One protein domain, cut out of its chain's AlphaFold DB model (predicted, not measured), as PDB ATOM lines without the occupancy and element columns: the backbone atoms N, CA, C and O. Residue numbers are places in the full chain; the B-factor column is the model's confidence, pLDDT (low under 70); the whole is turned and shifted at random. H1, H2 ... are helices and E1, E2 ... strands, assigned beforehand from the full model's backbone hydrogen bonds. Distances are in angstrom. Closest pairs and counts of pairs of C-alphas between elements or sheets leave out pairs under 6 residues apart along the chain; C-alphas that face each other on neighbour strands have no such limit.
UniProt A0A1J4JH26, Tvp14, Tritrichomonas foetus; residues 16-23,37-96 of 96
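This is residues 16 to 23 and 37 to 96 of the 96 residues of the protein "Tvp14" of Tritrichomonas foetus (UniProt A0A1J4JH26). A long two-stranded ribbon makes the longest axis: its E3 and E6 half is part of the body, and the chain runs on from it into the E4 and E5 hairpin, an arm whose tip, residues 79 to 84, sticks out free. Beside the E3 and E6 half, the short strand pair E1 and E2 and the single helix H1 complete a loosely joined body, with H1 nearer to E6 than to E3. The printed part has 68 residues, with one named helix and six named strands in the order E1, E2, H1, E3, E4, E5, E6; the strands form three antiparallel sheets of two, E1 with E2, E3 with E6 and E4 with E5, and the class is mixed, helices and strands. The whole is only just compact, close to loose, with a radius of gyration of the C-alphas of 12.7 A, and elongated, spanning 40 by 26 by 16 A.

E3, residues 69 to 73, and E6, residues 90 to 95, are antiparallel at 175 degrees, with N 70 and O 94 within hydrogen-bond range at 2.8 A. E3 runs on into E4, residues 76 to 80, at 45 degrees, and E5, residues 83 to 87, runs on into E6 at 26 degrees. E4 and E5 are a hairpin, antiparallel at 148 degrees, with N 78 and O 85 at 2.9 A and N 87 and O 76 at 2.8 A. The closest C-alphas of H1, residues 54 to 62, and E6 are those of Phe 56 and Leu 93, 6.9 A apart. E1, residues 16 to 19, comes closest to H1 at the C-alphas of Ala 16 and Ile 60, 7.4 A apart. E1 and E2, residues 38 to 42, are antiparallel at 165 degrees, with N 39 and O 18 at 2.8 A. E2 and E6 are only just apart, their closest C-alphas 8.0 A from each other. In H1 every O i to N i+4 pair is within hydrogen-bond range.

E1 begins at C-alpha 16, (-1.477, 34.448, 40.944). E2 is 13.1 A long and H1 12.5 A, the latter from C-alpha 54 at (10.098, 35.468, 33.830). E3 measures 12.4 A, E4 and E5 12.6 A each, and E6 13.7 A, ending at C-alpha 95, (8.973, 40.668, 49.406).

The two C-alphas farthest apart, those of Gly 82 and Leu 96, are 40.7 A from each other. Residues 24 to 36 are cut out, and C-alphas 23 and 37 are 9.9 A apart across the cut. The link from E2 to H1, 11 residues, is long. The mean pLDDT of the printed part is 89.5, and no printed residue is under 70.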
ATOM      1  N   ALA A  16      -1.674  34.064  39.548       89.75
ATOM      2  CA  ALA A  16      -1.477  34.448  40.944       89.75
ATOM      3  C   ALA A  16      -2.416  35.595  41.310       89.75
ATOM      4  O   ALA A  16      -2.636  36.517  40.525       89.75
ATOM      5  N   VAL A  17      -2.974  35.525  42.515       92.19
ATOM      6  CA  VAL A  17      -3.981  36.470  42.995       92.19
ATOM      7  C   VAL A  17      -3.448  37.172  44.233       92.19
ATOM      8  O   VAL A  17      -3.195  36.537  45.256       92.19
ATOM      9  N   PHE A  18      -3.308  38.489  44.143       92.00
ATOM     10  CA  PHE A  18      -2.847  39.344  45.228       92.00
ATOM     11  C   PHE A  18      -4.008  40.182  45.733       92.00
ATOM     12  O   PHE A  18      -4.662  40.873  44.958       92.00
ATOM     13  N   LYS A  19      -4.265  40.139  47.041       93.19
ATOM     14  CA  LYS A  19      -5.223  41.046  47.672       93.19
ATOM     15  C   LYS A  19      -4.519  42.352  48.016       93.19
ATOM     16  O   LYS A  19      -3.527  42.337  48.742       93.19
ATOM     17  N   THR A  20      -5.069  43.467  47.557       91.06
ATOM     18  CA  THR A  20      -4.539  44.786  47.886       91.06
ATOM     19  C   THR A  20      -4.862  45.119  49.337       91.06
ATOM     20  O   THR A  20      -6.026  45.136  49.740       91.06
ATOM     21  N   VAL A  21      -3.823  45.355  50.137       90.38
ATOM     22  CA  VAL A  21      -3.965  45.805  51.529       90.38
ATOM     23  C   VAL A  21      -3.996  47.329  51.586       90.38
ATOM     24  O   VAL A  21      -4.836  47.903  52.272       90.38
ATOM     25  N   GLU A  22      -3.105  47.973  50.836       90.25
ATOM     26  CA  GLU A  22      -2.941  49.422  50.794       90.25
ATOM     27  C   GLU A  22      -2.344  49.842  49.443       90.25
ATOM     28  O   GLU A  22      -1.643  49.063  48.802       90.25
ATOM     29  N   TYR A  23      -2.643  51.069  49.012       87.25
ATOM     30  CA  TYR A  23      -2.020  51.700  47.848       87.25
ATOM     31  C   TYR A  23      -0.965  52.695  48.327       87.25
ATOM     32  O   TYR A  23      -1.339  53.738  48.861       87.25
ATOM     33  N   ASP A  37      -9.263  45.892  44.405       88.69
ATOM     34  CA  ASP A  37      -9.104  45.119  45.647       88.69
ATOM     35  C   ASP A  37      -8.227  43.880  45.443       88.69
ATOM     36  O   ASP A  37      -7.677  43.322  46.395       88.69
ATOM     37  N   VAL A  38      -8.117  43.438  44.188       91.31
ATOM     38  CA  VAL A  38      -7.398  42.238  43.787       91.31
ATOM     39  C   VAL A  38      -6.621  42.514  42.506       91.31
ATOM     40  O   VAL A  38      -7.182  43.025  41.538       91.31
ATOM     41  N   TYR A  39      -5.348  42.134  42.502       90.75
ATOM     42  CA  TYR A  39      -4.504  42.096  41.319       90.75
ATOM     43  C   TYR A  39      -4.299  40.646  40.864       90.75
ATOM     44  O   TYR A  39      -4.036  39.754  41.674       90.75
ATOM     45  N   HIS A  40      -4.431  40.424  39.558       91.06
ATOM     46  CA  HIS A  40      -4.252  39.129  38.913       91.06
ATOM     47  C   HIS A  40      -2.990  39.178  38.056       91.06
ATOM     48  O   HIS A  40      -2.917  39.992  37.140       91.06
ATOM     49  N   ALA A  41      -2.030  38.303  38.340       91.06
ATOM     50  CA  ALA A  41      -0.820  38.147  37.544       91.06
ATOM     51  C   ALA A  41      -0.904  36.864  36.714       91.06
ATOM     52  O   ALA A  41      -1.013  35.774  37.287       91.06
ATOM     53  N   ASP A  42      -0.824  36.974  35.387       90.25
ATOM     54  CA  ASP A  42      -0.678  35.807  34.512       90.25
ATOM     55  C   ASP A  42       0.722  35.196  34.700       90.25
ATOM     56  O   ASP A  42       1.743  35.827  34.427       90.25
ATOM     57  N   MET A  43       0.782  33.961  35.197       88.69
ATOM     58  CA  MET A  43       2.036  33.239  35.427       88.69
ATOM     59  C   MET A  43       2.463  32.388  34.226       88.69
ATOM     60  O   MET A  43       3.450  31.651  34.325       88.69
ATOM     61  N   ASN A  44       1.750  32.454  33.098       88.12
ATOM     62  CA  ASN A  44       2.145  31.786  31.868       88.12
ATOM     63  C   ASN A  44       3.286  32.564  31.176       88.12
ATOM     64  O   ASN A  44       3.042  33.617  30.583       88.12
ATOM     65  N   PRO A  45       4.527  32.038  31.134       84.94
ATOM     66  CA  PRO A  45       5.641  32.717  30.465       84.94
ATOM     67  C   PRO A  45       5.443  32.830  28.944       84.94
ATOM     68  O   PRO A  45       6.127  33.609  28.282       84.94
ATOM     69  N   ASN A  46       4.498  32.079  28.373       85.75
ATOM     70  CA  ASN A  46       4.144  32.101  26.955       85.75
ATOM     71  C   ASN A  46       2.803  32.808  26.695       85.75
ATOM     72  O   ASN A  46       2.182  32.574  25.658       85.75
ATOM     73  N   ALA A  47       2.320  33.631  27.633       84.00
ATOM     74  CA  ALA A  47       1.120  34.430  27.423       84.00
ATOM     75  C   ALA A  47       1.286  35.350  26.199       84.00
ATOM     76  O   ALA A  47       2.330  35.976  26.006       84.00
ATOM     77  N   ASN A  48       0.245  35.427  25.366       81.88
ATOM     78  CA  ASN A  48       0.227  36.303  24.186       81.88
ATOM     79  C   ASN A  48      -0.138  37.756  24.534       81.88
ATOM     80  O   ASN A  48       0.053  38.646  23.710       81.88
ATOM     81  N   THR A  49      -0.704  37.979  25.720       82.88
ATOM     82  CA  THR A  49      -1.188  39.265  26.236       82.88
ATOM     83  C   THR A  49      -0.963  39.301  27.736       82.88
ATOM     84  O   THR A  49      -1.031  38.247  28.362       82.88
ATOM     85  N   ASP A  50      -0.746  40.485  28.307       84.56
ATOM     86  CA  ASP A  50      -0.530  40.659  29.757       84.56
ATOM     87  C   ASP A  50       0.600  39.772  30.330       84.56
ATOM     88  O   ASP A  50       0.571  39.310  31.474       84.56
ATOM     89  N   LYS A  51       1.608  39.503  29.491       88.25
ATOM     90  CA  LYS A  51       2.749  38.654  29.828       88.25
ATOM     91  C   LYS A  51       3.618  39.327  30.886       88.25
ATOM     92  O   LYS A  51       4.089  40.447  30.698       88.25
ATOM     93  N   GLN A  52       3.901  38.583  31.948       92.00
ATOM     94  CA  GLN A  52       4.826  38.993  32.999       92.00
ATOM     95  C   GLN A  52       6.261  38.575  32.656       92.00
ATOM     96  O   GLN A  52       6.491  37.589  31.951       92.00
ATOM     97  N   GLU A  53       7.248  39.328  33.144       91.88
ATOM     98  CA  GLU A  53       8.653  38.940  32.995       91.88
ATOM     99  C   GLU A  53       8.947  37.654  33.782       91.88
ATOM    100  O   GLU A  53       8.456  37.470  34.898       91.88
ATOM    101  N   GLU A  54       9.800  36.781  33.236       91.56
ATOM    102  CA  GLU A  54      10.098  35.468  33.830       91.56
ATOM    103  C   GLU A  54      10.613  35.572  35.271       91.56
ATOM    104  O   GLU A  54      10.160  34.820  36.131       91.56
ATOM    105  N   ARG A  55      11.453  36.573  35.573       93.00
ATOM    106  CA  ARG A  55      11.945  36.824  36.940       93.00
ATOM    107  C   ARG A  55      10.822  37.069  37.952       93.00
ATOM    108  O   ARG A  55      10.925  36.634  39.094       93.00
ATOM    109  N   PHE A  56       9.745  37.749  37.548       93.88
ATOM    110  CA  PHE A  56       8.604  37.993  38.428       93.88
ATOM    111  C   PHE A  56       7.766  36.732  38.569       93.88
ATOM    112  O   PHE A  56       7.349  36.414  39.674       93.88
ATOM    113  N   ILE A  57       7.583  35.966  37.493       92.88
ATOM    114  CA  ILE A  57       6.893  34.672  37.549       92.88
ATOM    115  C   ILE A  57       7.607  33.723  38.523       92.88
ATOM    116  O   ILE A  57       6.955  33.081  39.344       92.88
ATOM    117  N   GLU A  58       8.936  33.635  38.462       92.69
ATOM    118  CA  GLU A  58       9.732  32.819  39.385       92.69
ATOM    119  C   GLU A  58       9.625  33.310  40.832       92.69
ATOM    120  O   GLU A  58       9.386  32.505  41.736       92.69
ATOM    121  N   LEU A  59       9.720  34.626  41.051       93.38
ATOM    122  CA  LEU A  59       9.563  35.218  42.377       93.38
ATOM    123  C   LEU A  59       8.178  34.912  42.958       93.38
ATOM    124  O   LEU A  59       8.092  34.409  44.073       93.38
ATOM    125  N   ILE A  60       7.109  35.111  42.183       92.62
ATOM    126  CA  ILE A  60       5.729  34.799  42.575       92.62
ATOM    127  C   ILE A  60       5.575  33.317  42.934       92.62
ATOM    128  O   ILE A  60       4.953  32.997  43.944       92.62
ATOM    129  N   LYS A  61       6.170  32.407  42.153       91.06
ATOM    130  CA  LYS A  61       6.135  30.959  42.427       91.06
ATOM    131  C   LYS A  61       6.830  30.574  43.734       91.06
ATOM    132  O   LYS A  61       6.497  29.541  44.305       91.06
ATOM    133  N   SER A  62       7.792  31.375  44.188       93.00
ATOM    134  CA  SER A  62       8.480  31.170  45.468       93.00
ATOM    135  C   SER A  62       7.733  31.738  46.679       93.00
ATOM    136  O   SER A  62       8.092  31.417  47.813       93.00
ATOM    137  N   LEU A  63       6.698  32.557  46.460       92.88
ATOM    138  CA  LEU A  63       5.916  33.149  47.540       92.88
ATOM    139  C   LEU A  63       5.040  32.109  48.231       92.88
ATOM    140  O   LEU A  63       4.539  31.160  47.622       92.88
ATOM    141  N   GLN A  64       4.785  32.348  49.511       90.56
ATOM    142  CA  GLN A  64       3.805  31.587  50.275       90.56
ATOM    143  C   GLN A  64       2.482  32.359  50.395       90.56
ATOM    144  O   GLN A  64       2.486  33.591  50.481       90.56
ATOM    145  N   PRO A  65       1.326  31.669  50.449       89.44
ATOM    146  CA  PRO A  65       0.051  32.327  50.708       89.44
ATOM    147  C   PRO A  65       0.088  33.163  51.995       89.44
ATOM    148  O   PRO A  65       0.470  32.675  53.056       89.44
ATOM    149  N   GLY A  66      -0.337  34.424  51.898       89.50
ATOM    150  CA  GLY A  66      -0.341  35.372  53.019       89.50
ATOM    151  C   GLY A  66       0.952  36.173  53.194       89.50
ATOM    152  O   GLY A  66       0.967  37.108  53.996       89.50
ATOM    153  N   GLN A  67       2.005  35.865  52.433       92.31
ATOM    154  CA  GLN A  67       3.218  36.676  52.398       92.31
ATOM    155  C   GLN A  67       2.914  38.058  51.818       92.31
ATOM    156  O   GLN A  67       2.222  38.187  50.804       92.31
ATOM    157  N   LYS A  68       3.401  39.103  52.490       93.62
ATOM    158  CA  LYS A  68       3.222  40.476  52.029       93.62
ATOM    159  C   LYS A  68       4.282  40.802  50.990       93.62
ATOM    160  O   LYS A  68       5.439  40.417  51.122       93.62
ATOM    161  N   VAL A  69       3.859  41.530  49.971       94.62
ATOM    162  CA  VAL A  69       4.736  42.018  48.917       94.62
ATOM    163  C   VAL A  69       4.406  43.472  48.635       94.62
ATOM    164  O   VAL A  69       3.246  43.880  48.740       94.62
ATOM    165  N   ARG A  70       5.423  44.234  48.256       94.81
ATOM    166  CA  ARG A  70       5.255  45.498  47.555       94.81
ATOM    167  C   ARG A  70       5.220  45.190  46.066       94.81
ATOM    168  O   ARG A  70       6.120  44.538  45.541       94.81
ATOM    169  N   LEU A  71       4.159  45.629  45.404       93.12
ATOM    170  CA  LEU A  71       3.913  45.349  43.998       93.12
ATOM    171  C   LEU A  71       3.619  46.654  43.260       93.12
ATOM    172  O   LEU A  71       2.681  47.367  43.606       93.12
ATOM    173  N   HIS A  72       4.391  46.918  42.210       93.19
ATOM    174  CA  HIS A  72       4.157  48.002  41.267       93.19
ATOM    175  C   HIS A  72       3.766  47.394  39.923       93.19
ATOM    176  O   HIS A  72       4.540  46.638  39.332       93.19
ATOM    177  N   TRP A  73       2.582  47.734  39.420       92.12
ATOM    178  CA  TRP A  73       2.141  47.371  38.074       92.12
ATOM    179  C   TRP A  73       1.683  48.604  37.297       92.12
ATOM    180  O   TRP A  73       1.129  49.544  37.868       92.12
ATOM    181  N   ASP A  74       1.864  48.571  35.980       90.25
ATOM    182  CA  ASP A  74       1.268  49.572  35.095       90.25
ATOM    183  C   ASP A  74      -0.163  49.182  34.723       90.25
ATOM    184  O   ASP A  74      -0.537  48.017  34.773       90.25
ATOM    185  N   HIS A  75      -0.976  50.139  34.275       88.44
ATOM    186  CA  HIS A  75      -2.274  49.851  33.660       88.44
ATOM    187  C   HIS A  75      -2.315  50.463  32.260       88.44
ATOM    188  O   HIS A  75      -2.604  51.648  32.086       88.44
ATOM    189  N   ILE A  76      -2.011  49.644  31.254       87.38
ATOM    190  CA  ILE A  76      -1.803  50.080  29.874       87.38
ATOM    191  C   ILE A  76      -2.964  49.586  29.018       87.38
ATOM    192  O   ILE A  76      -3.217  48.391  28.942       87.38
ATOM    193  N   TYR A  77      -3.670  50.485  28.336       85.06
ATOM    194  CA  TYR A  77      -4.682  50.083  27.358       85.06
ATOM    195  C   TYR A  77      -4.044  49.872  25.990       85.06
ATOM    196  O   TYR A  77      -3.669  50.834  25.316       85.06
ATOM    197  N   VAL A  78      -3.971  48.617  25.555       85.81
ATOM    198  CA  VAL A  78      -3.489  48.259  24.222       85.81
ATOM    199  C   VAL A  78      -4.660  48.151  23.249       85.81
ATOM    200  O   VAL A  78      -5.770  47.756  23.613       85.81
ATOM    201  N   THR A  79      -4.428  48.553  22.000       84.81
ATOM    202  CA  THR A  79      -5.403  48.432  20.909       84.81
ATOM    203  C   THR A  79      -4.865  47.445  19.885       84.81
ATOM    204  O   THR A  79      -3.821  47.697  19.288       84.81
ATOM    205  N   ASN A  80      -5.575  46.346  19.655       81.00
ATOM    206  CA  ASN A  80      -5.198  45.325  18.685       81.00
ATOM    207  C   ASN A  80      -6.416  44.913  17.850       81.00
ATOM    208  O   ASN A  80      -7.458  44.565  18.402       81.00
ATOM    209  N   GLN A  81      -6.300  44.992  16.520       79.25
ATOM    210  CA  GLN A  81      -7.349  44.624  15.550       79.25
ATOM    211  C   GLN A  81      -8.756  45.168  15.891       79.25
ATOM    212  O   GLN A  81      -9.761  44.479  15.755       79.25
ATOM    213  N   GLY A  82      -8.837  46.417  16.364       81.25
ATOM    214  CA  GLY A  82     -10.102  47.070  16.733       81.25
ATOM    215  C   GLY A  82     -10.630  46.726  18.131       81.25
ATOM    216  O   GLY A  82     -11.571  47.367  18.593       81.25
ATOM    217  N   SER A  83     -10.000  45.786  18.838       77.69
ATOM    218  CA  SER A  83     -10.261  45.505  20.251       77.69
ATOM    219  C   SER A  83      -9.337  46.331  21.143       77.69
ATOM    220  O   SER A  83      -8.173  46.552  20.809       77.69
ATOM    221  N   LYS A  84      -9.849  46.776  22.293       81.69
ATOM    222  CA  LYS A  84      -9.059  47.432  23.339       81.69
ATOM    223  C   LYS A  84      -9.126  46.607  24.609       81.69
ATOM    224  O   LYS A  84     -10.223  46.273  25.050       81.69
ATOM    225  N   TYR A  85      -7.979  46.309  25.195       84.31
ATOM    226  CA  TYR A  85      -7.899  45.576  26.452       84.31
ATOM    227  C   TYR A  85      -6.759  46.119  27.317       84.31
ATOM    228  O   TYR A  85      -5.797  46.676  26.784       84.31
ATOM    229  N   PRO A  86      -6.890  46.033  28.649       86.56
ATOM    230  CA  PRO A  86      -5.829  46.428  29.552       86.56
ATOM    231  C   PRO A  86      -4.776  45.322  29.659       86.56
ATOM    232  O   PRO A  86      -5.114  44.157  29.848       86.56
ATOM    233  N   GLU A  87      -3.514  45.715  29.609       89.88
ATOM    234  CA  GLU A  87      -2.373  44.936  30.073       89.88
ATOM    235  C   GLU A  87      -1.857  45.567  31.364       89.88
ATOM    236  O   GLU A  87      -1.846  46.796  31.518       89.88
ATOM    237  N   ARG A  88      -1.477  44.719  32.315       91.31
ATOM    238  CA  ARG A  88      -1.033  45.103  33.647       91.31
ATOM    239  C   ARG A  88       0.308  44.460  34.001       91.31
ATOM    240  O   ARG A  88       0.378  43.673  34.949       91.31
ATOM    241  N   PRO A  89       1.382  44.774  33.258       91.94
ATOM    242  CA  PRO A  89       2.693  44.209  33.530       91.94
ATOM    243  C   PRO A  89       3.230  44.695  34.881       91.94
ATOM    244  O   PRO A  89       3.141  45.880  35.218       91.94
ATOM    245  N   ILE A  90       3.832  43.775  35.626       94.00
ATOM    246  CA  ILE A  90       4.586  44.060  36.844       94.00
ATOM    247  C   ILE A  90       5.866  44.808  36.462       94.00
ATOM    248  O   ILE A  90       6.594  44.410  35.551       94.00
ATOM    249  N   ARG A  91       6.143  45.901  37.173       93.69
ATOM    250  CA  ARG A  91       7.376  46.693  37.066       93.69
ATOM    251  C   ARG A  91       8.331  46.422  38.206       93.69
ATOM    252  O   ARG A  91       9.543  46.399  37.999       93.69
ATOM    253  N   GLU A  92       7.777  46.186  39.384       94.12
ATOM    254  CA  GLU A  92       8.533  45.920  40.591       94.12
ATOM    255  C   GLU A  92       7.747  44.965  41.480       94.12
ATOM    256  O   GLU A  92       6.528  45.086  41.628       94.12
ATOM    257  N   LEU A  93       8.459  44.005  42.058       93.56
ATOM    258  CA  LEU A  93       7.925  43.069  43.028       93.56
ATOM    259  C   LEU A  93       9.002  42.827  44.080       93.56
ATOM    260  O   LEU A  93      10.074  42.309  43.767       93.56
ATOM    261  N   GLU A  94       8.696  43.197  45.315       93.81
ATOM    262  CA  GLU A  94       9.575  43.056  46.470       93.81
ATOM    263  C   GLU A  94       8.829  42.327  47.589       93.81
ATOM    264  O   GLU A  94       7.652  42.582  47.848       93.81
ATOM    265  N   VAL A  95       9.512  41.399  48.254       92.25
ATOM    266  CA  VAL A  95       8.973  40.668  49.406       92.25
ATOM    267  C   VAL A  95       9.221  41.473  50.678       92.25
ATOM    268  O   VAL A  95      10.342  41.931  50.886       92.25
ATOM    269  N   LEU A  96       8.190  41.622  51.516       87.94
ATOM    270  CA  LEU A  96       8.247  42.351  52.791       87.94
ATOM    271  C   LEU A  96       8.471  41.427  53.995       87.94
ATOM    272  O   LEU A  96       7.982  40.272  53.964       87.94
TER     273      LEU A  96